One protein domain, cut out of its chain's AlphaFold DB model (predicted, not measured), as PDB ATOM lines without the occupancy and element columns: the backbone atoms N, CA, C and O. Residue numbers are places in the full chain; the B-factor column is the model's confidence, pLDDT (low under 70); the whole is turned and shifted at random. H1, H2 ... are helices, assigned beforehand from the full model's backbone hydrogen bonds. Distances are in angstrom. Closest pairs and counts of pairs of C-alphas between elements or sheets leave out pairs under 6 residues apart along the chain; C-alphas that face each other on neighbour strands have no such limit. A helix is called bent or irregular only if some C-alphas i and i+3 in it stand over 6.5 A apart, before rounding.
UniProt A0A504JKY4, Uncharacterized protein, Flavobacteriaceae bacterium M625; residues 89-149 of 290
ATOM      1  N   LYS A  89       7.539  -1.063   7.665       91.75
ATOM      2  CA  LYS A  89       6.860  -2.356   7.523       91.75
ATOM      3  C   LYS A  89       5.818  -2.335   6.404       91.75
ATOM      4  O   LYS A  89       5.826  -3.206   5.544       91.75
ATOM      5  N   LYS A  90       4.952  -1.316   6.369       92.38
ATOM      6  CA  LYS A  90       3.907  -1.218   5.340       92.38
ATOM      7  C   LYS A  90       4.492  -1.050   3.935       92.38
ATOM      8  O   LYS A  90       3.925  -1.571   2.983       92.38
ATOM      9  N   ARG A  91       5.624  -0.352   3.806       93.88
ATOM     10  CA  ARG A  91       6.333  -0.218   2.530       93.88
ATOM     11  C   ARG A  91       6.928  -1.549   2.069       93.88
ATOM     12  O   ARG A  91       6.832  -1.850   0.888       93.88
ATOM     13  N   ILE A  92       7.504  -2.340   2.975       96.12
ATOM     14  CA  ILE A  92       7.993  -3.691   2.654       96.12
ATOM     15  C   ILE A  92       6.844  -4.569   2.146       96.12
ATOM     16  O   ILE A  92       6.981  -5.174   1.090       96.12
ATOM     17  N   GLU A  93       5.699  -4.583   2.833       96.25
ATOM     18  CA  GLU A  93       4.525  -5.358   2.395       96.25
ATOM     19  C   GLU A  93       3.990  -4.897   1.027       96.25
ATOM     20  O   GLU A  93       3.666  -5.721   0.176       96.25
ATOM     21  N   GLU A  94       3.961  -3.586   0.765       95.50
ATOM     22  CA  GLU A  94       3.585  -3.040  -0.549       95.50
ATOM     23  C   GLU A  94       4.541  -3.511  -1.661       95.50
ATOM     24  O   GLU A  94       4.093  -3.889  -2.743       95.50
ATOM     25  N   ILE A  95       5.851  -3.537  -1.385       95.38
ATOM     26  CA  ILE A  95       6.868  -4.047  -2.315       95.38
ATOM     27  C   ILE A  95       6.657  -5.540  -2.569       95.38
ATOM     28  O   ILE A  95       6.638  -5.947  -3.726       95.38
ATOM     29  N   LYS A  96       6.441  -6.346  -1.521       95.06
ATOM     30  CA  LYS A  96       6.163  -7.786  -1.654       95.06
ATOM     31  C   LYS A  96       4.947  -8.042  -2.544       95.06
ATOM     32  O   LYS A  96       5.040  -8.830  -3.479       95.06
ATOM     33  N   LEU A  97       3.843  -7.333  -2.301       94.44
ATOM     34  CA  LEU A  97       2.624  -7.442  -3.112       94.44
ATOM     35  C   LEU A  97       2.859  -7.031  -4.569       94.44
ATOM     36  O   LEU A  97       2.337  -7.660  -5.483       94.44
ATOM     37  N   THR A  98       3.661  -5.990  -4.795       90.19
ATOM     38  CA  THR A  98       3.963  -5.508  -6.148       90.19
ATOM     39  C   THR A  98       4.844  -6.499  -6.904       90.19
ATOM     40  O   THR A  98       4.561  -6.784  -8.062       90.19
ATOM     41  N   ILE A  99       5.857  -7.082  -6.252       87.00
ATOM     42  CA  ILE A  99       6.681  -8.151  -6.835       87.00
ATOM     43  C   ILE A  99       5.822  -9.379  -7.146       87.00
ATOM     44  O   ILE A  99       5.939  -9.936  -8.232       87.00
ATOM     45  N   PHE A 100       4.937  -9.779  -6.231       85.12
ATOM     46  CA  PHE A 100       4.063 -10.933  -6.436       85.12
ATOM     47  C   PHE A 100       3.133 -10.752  -7.646       85.12
ATOM     48  O   PHE A 100       2.981 -11.670  -8.445       85.12
ATOM     49  N   ASN A 101       2.553  -9.558  -7.811       82.94
ATOM     50  CA  ASN A 101       1.609  -9.283  -8.896       82.94
ATOM     51  C   ASN A 101       2.292  -8.972 -10.238       82.94
ATOM     52  O   ASN A 101       1.812  -9.405 -11.281       82.94
ATOM     53  N   ASN A 102       3.395  -8.216 -10.222       79.62
ATOM     54  CA  ASN A 102       3.998  -7.631 -11.427       79.62
ATOM     55  C   ASN A 102       5.391  -8.194 -11.752       79.62
ATOM     56  O   ASN A 102       6.024  -7.745 -12.704       79.62
ATOM     57  N   GLY A 103       5.924  -9.104 -10.936       78.00
ATOM     58  CA  GLY A 103       7.271  -9.664 -11.082       78.00
ATOM     59  C   GLY A 103       8.416  -8.726 -10.679       78.00
ATOM     60  O   GLY A 103       9.541  -9.187 -10.504       78.00
ATOM     61  N   ALA A 104       8.165  -7.425 -10.494       83.75
ATOM     62  CA  ALA A 104       9.186  -6.451 -10.114       83.75
ATOM     63  C   ALA A 104       8.611  -5.275  -9.297       83.75
ATOM     64  O   ALA A 104       7.448  -4.908  -9.484       83.75
ATOM     65  N   PRO A 105       9.416  -4.638  -8.419       89.62
ATOM     66  CA  PRO A 105       9.026  -3.396  -7.756       89.62
ATOM     67  C   PRO A 105       8.815  -2.251  -8.752       89.62
ATOM     68  O   PRO A 105       9.502  -2.161  -9.771       89.62
ATOM     69  N   ASP A 106       7.935  -1.310  -8.416       87.62
ATOM     70  CA  ASP A 106       7.770  -0.090  -9.207       87.62
ATOM     71  C   ASP A 106       8.978   0.869  -9.072       87.62
ATOM     72  O   ASP A 106       9.848   0.725  -8.208       87.62
ATOM     73  N   SER A 107       9.036   1.900  -9.921       80.81
ATOM     74  CA  SER A 107      10.139   2.878  -9.922       80.81
ATOM     75  C   SER A 107      10.315   3.611  -8.579       80.81
ATOM     76  O   SER A 107      11.440   3.817  -8.112       80.81
ATOM     77  N   ASN A 108       9.219   3.957  -7.892       84.62
ATOM     78  CA  ASN A 108       9.275   4.624  -6.588       84.62
ATOM     79  C   ASN A 108       9.764   3.676  -5.488       84.62
ATOM     80  O   ASN A 108      10.518   4.087  -4.604       84.62
ATOM     81  N   GLN A 109       9.333   2.419  -5.531       91.44
ATOM     82  CA  GLN A 109       9.776   1.357  -4.637       91.44
ATOM     83  C   GLN A 109      11.268   1.077  -4.824       91.44
ATOM     84  O   GLN A 109      12.010   1.015  -3.841       91.44
ATOM     85  N   PHE A 110      11.741   1.021  -6.070       87.06
ATOM     86  CA  PHE A 110      13.166   0.917  -6.377       87.06
ATOM     87  C   PHE A 110      13.970   2.107  -5.848       87.06
ATOM     88  O   PHE A 110      15.019   1.913  -5.234       87.06
ATOM     89  N   GLU A 111      13.502   3.341  -6.048       83.12
ATOM     90  CA  GLU A 111      14.165   4.528  -5.492       83.12
ATOM     91  C   GLU A 111      14.179   4.523  -3.960       83.12
ATOM     92  O   GLU A 111      15.169   4.919  -3.336       83.12
ATOM     93  N   TRP A 112      13.125   4.004  -3.330       91.38
ATOM     94  CA  TRP A 112      13.098   3.811  -1.887       91.38
ATOM     95  C   TRP A 112      14.136   2.777  -1.425       91.38
ATOM     96  O   TRP A 112      14.918   3.075  -0.519       91.38
ATOM     97  N   LEU A 113      14.226   1.615  -2.081       92.94
ATOM     98  CA  LEU A 113      15.243   0.598  -1.783       92.94
ATOM     99  C   LEU A 113      16.666   1.145  -1.986       92.94
ATOM    100  O   LEU A 113      17.531   0.978  -1.122       92.94
ATOM    101  N   LYS A 114      16.900   1.898  -3.071       85.56
ATOM    102  CA  LYS A 114      18.168   2.612  -3.319       85.56
ATOM    103  C   LYS A 114      18.498   3.581  -2.187       85.56
ATOM    104  O   LYS A 114      19.649   3.655  -1.758       85.56
ATOM    105  N   SER A 115      17.510   4.327  -1.697       86.31
ATOM    106  CA  SER A 115      17.686   5.231  -0.559       86.31
ATOM    107  C   SER A 115      18.110   4.467   0.700       86.31
ATOM    108  O   SER A 115      19.103   4.835   1.331       86.31
ATOM    109  N   LYS A 116      17.444   3.348   1.019       92.31
ATOM    110  CA  LYS A 116      17.802   2.501   2.171       92.31
ATOM    111  C   LYS A 116      19.204   1.907   2.048       92.31
ATOM    112  O   LYS A 116      19.962   1.970   3.013       92.31
ATOM    113  N   LYS A 117      19.611   1.475   0.853       89.25
ATOM    114  CA  LYS A 117      21.001   1.090   0.565       89.25
ATOM    115  C   LYS A 117      21.991   2.223   0.841       89.25
ATOM    116  O   LYS A 117      23.012   1.995   1.485       89.25
ATOM    117  N   ARG A 118      21.727   3.445   0.358       83.25
ATOM    118  CA  ARG A 118      22.621   4.599   0.593       83.25
ATOM    119  C   ARG A 118      22.756   4.902   2.085       83.25
ATOM    120  O   ARG A 118      23.865   5.156   2.543       83.25
ATOM    121  N   ILE A 119      21.645   4.861   2.818       83.94
ATOM    122  CA  ILE A 119      21.601   5.062   4.272       83.94
ATOM    123  C   ILE A 119      22.448   3.995   4.982       83.94
ATOM    124  O   ILE A 119      23.355   4.345   5.734       83.94
ATOM    125  N   PHE A 120      22.246   2.718   4.651       89.38
ATOM    126  CA  PHE A 120      23.019   1.607   5.210       89.38
ATOM    127  C   PHE A 120      24.519   1.709   4.897       89.38
ATOM    128  O   PHE A 120      25.344   1.564   5.791       89.38
ATOM    129  N   LYS A 121      24.887   2.030   3.647       85.88
ATOM    130  CA  LYS A 121      26.291   2.195   3.234       85.88
ATOM    131  C   LYS A 121      26.985   3.335   3.984       85.88
ATOM    132  O   LYS A 121      28.168   3.231   4.280       85.88
ATOM    133  N   ARG A 122      26.267   4.432   4.257       77.75
ATOM    134  CA  ARG A 122      26.799   5.572   5.022       77.75
ATOM    135  C   ARG A 122      26.967   5.234   6.498       77.75
ATOM    136  O   ARG A 122      27.972   5.603   7.090       77.75
ATOM    137  N   ASN A 123      25.983   4.563   7.087       83.75
ATOM    138  CA  ASN A 123      26.018   4.152   8.481       83.75
ATOM    139  C   ASN A 123      25.241   2.836   8.652       83.75
ATOM    140  O   ASN A 123      24.009   2.870   8.696       83.75
ATOM    141  N   PRO A 124      25.912   1.682   8.813       87.69
ATOM    142  CA  PRO A 124      25.229   0.397   8.968       87.69
ATOM    143  C   PRO A 124      24.297   0.328  10.185       87.69
ATOM    144  O   PRO A 124      23.297  -0.382  10.156       87.69
ATOM    145  N   LYS A 125      24.576   1.109  11.240       84.56
ATOM    146  CA  LYS A 125      23.757   1.167  12.464       84.56
ATOM    147  C   LYS A 125      22.501   2.030  12.313       84.56
ATOM    148  O   LYS A 125      21.677   2.065  13.218       84.56
ATOM    149  N   SER A 126      22.357   2.739  11.192       82.75
ATOM    150  CA  SER A 126      21.205   3.610  10.938       82.75
ATOM    151  C   SER A 126      19.907   2.846  10.670       82.75
ATOM    152  O   SER A 126      18.826   3.395  10.866       82.75
ATOM    153  N   LEU A 127      20.003   1.588  10.233       87.75
ATOM    154  CA  LEU A 127      18.867   0.678  10.120       87.75
ATOM    155  C   LEU A 127      18.879  -0.277  11.305       87.75
ATOM    156  O   LEU A 127      19.909  -0.897  11.587       87.75
ATOM    157  N   SER A 128      17.734  -0.436  11.969       90.31
ATOM    158  CA  SER A 128      17.621  -1.414  13.050       90.31
ATOM    159  C   SER A 128      17.847  -2.831  12.513       90.31
ATOM    160  O   SER A 128      17.584  -3.116  11.343       90.31
ATOM    161  N   ILE A 129      18.301  -3.750  13.368       91.88
ATOM    162  CA  ILE A 129      18.505  -5.161  12.986       91.88
ATOM    163  C   ILE A 129      17.213  -5.754  12.399       91.88
ATOM    164  O   ILE A 129      17.253  -6.500  11.425       91.88
ATOM    165  N   GLN A 130      16.055  -5.372  12.941       92.38
ATOM    166  CA  GLN A 130      14.754  -5.800  12.434       92.38
ATOM    167  C   GLN A 130      14.457  -5.245  11.031       92.38
ATOM    168  O   GLN A 130      13.985  -5.990  10.179       92.38
ATOM    169  N   GLN A 131      14.765  -3.971  10.766       94.06
ATOM    170  CA  GLN A 131      14.621  -3.378   9.431       94.06
ATOM    171  C   GLN A 131      15.556  -4.034   8.411       94.06
ATOM    172  O   GLN A 131      15.163  -4.237   7.266       94.06
ATOM    173  N   GLN A 132      16.780  -4.375   8.825       94.56
ATOM    174  CA  GLN A 132      17.726  -5.100   7.975       94.56
ATOM    175  C   GLN A 132      17.189  -6.486   7.624       94.56
ATOM    176  O   GLN A 132      17.142  -6.809   6.445       94.56
ATOM    177  N   ARG A 133      16.681  -7.246   8.607       94.94
ATOM    178  CA  ARG A 133      16.029  -8.546   8.363       94.94
ATOM    179  C   ARG A 133      14.853  -8.426   7.394       94.94
ATOM    180  O   ARG A 133      14.801  -9.156   6.423       94.94
ATOM    181  N   GLN A 134      13.975  -7.440   7.583       95.44
ATOM    182  CA  GLN A 134      12.842  -7.207   6.675       95.44
ATOM    183  C   GLN A 134      13.262  -6.868   5.236       95.44
ATOM    184  O   GLN A 134      12.527  -7.166   4.299       95.44
ATOM    185  N   LEU A 135      14.409  -6.208   5.049       95.75
ATOM    186  CA  LEU A 135      14.975  -5.978   3.719       95.75
ATOM    187  C   LEU A 135      15.663  -7.232   3.177       95.75
ATOM    188  O   LEU A 135      15.572  -7.503   1.984       95.75
ATOM    189  N   ASP A 136      16.336  -7.997   4.034       93.81
ATOM    190  CA  ASP A 136      16.953  -9.265   3.662       93.81
ATOM    191  C   ASP A 136      15.875 -10.268   3.198       93.81
ATOM    192  O   ASP A 136      16.090 -10.909   2.175       93.81
ATOM    193  N   ASP A 137      14.678 -10.273   3.801       93.81
ATOM    194  CA  ASP A 137      13.502 -11.044   3.346       93.81
ATOM    195  C   ASP A 137      13.058 -10.685   1.911       93.81
ATOM    196  O   ASP A 137      12.437 -11.492   1.225       93.81
ATOM    197  N   LEU A 138      13.348  -9.467   1.429       92.44
ATOM    198  CA  LEU A 138      13.076  -9.096   0.035       92.44
ATOM    199  C   LEU A 138      14.104  -9.681  -0.935       92.44
ATOM    200  O   LEU A 138      13.830  -9.732  -2.126       92.44
ATOM    201  N   THR A 139      15.279 -10.099  -0.463       86.62
ATOM    202  CA  THR A 139      16.374 -10.582  -1.324       86.62
ATOM    203  C   THR A 139      15.962 -11.810  -2.126       86.62
ATOM    204  O   THR A 139      16.266 -11.892  -3.314       86.62
ATOM    205  N   GLU A 140      15.234 -12.730  -1.493       79.88
ATOM    206  CA  GLU A 140      14.714 -13.933  -2.144       79.88
ATOM    207  C   GLU A 140      13.707 -13.577  -3.246       79.88
ATOM    208  O   GLU A 140      13.818 -14.059  -4.369       79.88
ATOM    209  N   LEU A 141      12.795 -12.641  -2.963       82.81
ATOM    210  CA  LEU A 141      11.772 -12.188  -3.910       82.81
ATOM    211  C   LEU A 141      12.343 -11.349  -5.059       82.81
ATOM    212  O   LEU A 141      11.837 -11.396  -6.175       82.81
ATOM    213  N   LEU A 142      13.382 -10.559  -4.792       81.75
ATOM    214  CA  LEU A 142      14.041  -9.720  -5.791       81.75
ATOM    215  C   LEU A 142      14.976 -10.529  -6.702       81.75
ATOM    216  O   LEU A 142      15.333 -10.054  -7.779       81.75
ATOM    217  N   GLY A 143      15.424 -11.713  -6.271       77.00
ATOM    218  CA  GLY A 143      16.465 -12.483  -6.961       77.00
ATOM    219  C   GLY A 143      17.861 -11.842  -6.886       77.00
ATOM    220  O   GLY A 143      18.777 -12.240  -7.611       77.00
ATOM    221  N   PHE A 144      18.027 -10.821  -6.038       79.44
ATOM    222  CA  PHE A 144      19.288 -10.139  -5.749       79.44
ATOM    223  C   PHE A 144      19.226  -9.451  -4.381       79.44
ATOM    224  O   PHE A 144      18.162  -9.040  -3.917       79.44
ATOM    225  N   SER A 145      20.382  -9.267  -3.736       87.25
ATOM    226  CA  SER A 145      20.434  -8.548  -2.461       87.25
ATOM    227  C   SER A 145      20.070  -7.077  -2.649       87.25
ATOM    228  O   SER A 145      20.638  -6.382  -3.494       87.25
ATOM    229  N   TRP A 146      19.195  -6.546  -1.792       90.12
ATOM    230  CA  TRP A 146      18.906  -5.106  -1.754       90.12
ATOM    231  C   TRP A 146      20.172  -4.265  -1.477       90.12
ATOM    232  O   TRP A 146      20.271  -3.103  -1.888       90.12
ATOM    233  N   ARG A 147      21.182  -4.860  -0.824       90.19
ATOM    234  CA  ARG A 147      22.502  -4.252  -0.580       90.19
ATOM    235  C   ARG A 147      23.295  -4.101  -1.877       90.19
ATOM    236  O   ARG A 147      24.042  -3.134  -2.042       90.19
ATOM    237  N   ASP A 148      23.017  -4.958  -2.848       78.94
ATOM    238  CA  ASP A 148      23.648  -5.025  -4.160       78.94
ATOM    239  C   ASP A 148      22.796  -4.388  -5.257       78.94
ATOM    240  O   ASP A 148      23.031  -4.624  -6.435       78.94
ATOM    241  N   ILE A 149      21.866  -3.487  -4.915       68.25
ATOM    242  CA  ILE A 149      21.220  -2.611  -5.908       68.25
ATOM    243  C   ILE A 149      22.294  -1.674  -6.480       68.25
ATOM    244  O   ILE A 149      22.543  -0.577  -5.968       68.25
TER     245      ILE A 149
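Overview. This is residues 89 to 149 of the 290 residues of an uncharacterized protein of Flavobacteriaceae bacterium M625 (UniProt A0A504JKY4). Two helices, H1 and H3, lie side by side and run the same way, almost parallel, and the longest helix, H2, crosses over one side of this pair at a steep tilt to H1. The pair is well aligned, but H2 sits loosely over it, and after H3 a short tail, residues 143 to 149, closes the printed part. The printed part has 61 residues with three named helices in the order H1, H2, H3 and no named strand; the class is all helix. The whole is compact, with a radius of gyration of the C-alphas of 10.9 A, and elongated, spanning 33 by 19 by 19 A.

Along the chain. H1, residues 89 to 102, begins at C-alpha 89 at (6.860, -2.356, 7.523) and is 19.9 A long from first to last C-alpha. H2, residues 107 to 122, begins at C-alpha 107 at (10.139, 2.878, -9.922) and is 22.5 A long. H3, residues 129 to 142, is 19.8 A long and ends at C-alpha 142 at (14.041, -9.720, -5.791). H3 is neither bent nor irregular, but only just: C-alphas 137 and 140 are 6.3 A apart.

Arrangement. H1 and H3 touch, and their closest C-alphas, those of Ile 99 and Leu 141, are 7.1 A apart. They run the same way at a shallow tilt of 3 degrees. H1 and H2 are close but not clearly touching; their closest C-alphas, those of Ile 95 and Gln 109, are 6.6 A apart. They run opposite ways at a steep tilt of 47 degrees. H2 and H3 are near each other, with 6 pairs of C-alphas within 10 A. In H1 and H2 every O i to N i+4 pair is within hydrogen-bond range; in H3 6 of 10 are.

Size, cuts and confidence. The two C-alphas farthest apart, those of Asn 101 and Asn 123, are 32.8 A apart. The printed part has no cut. The link from H1 to H2 is tight, with 4 residues, and that from H2 to H3 is short, with 6. The mean pLDDT of the printed part is 87.8, and residue 149 is under 70.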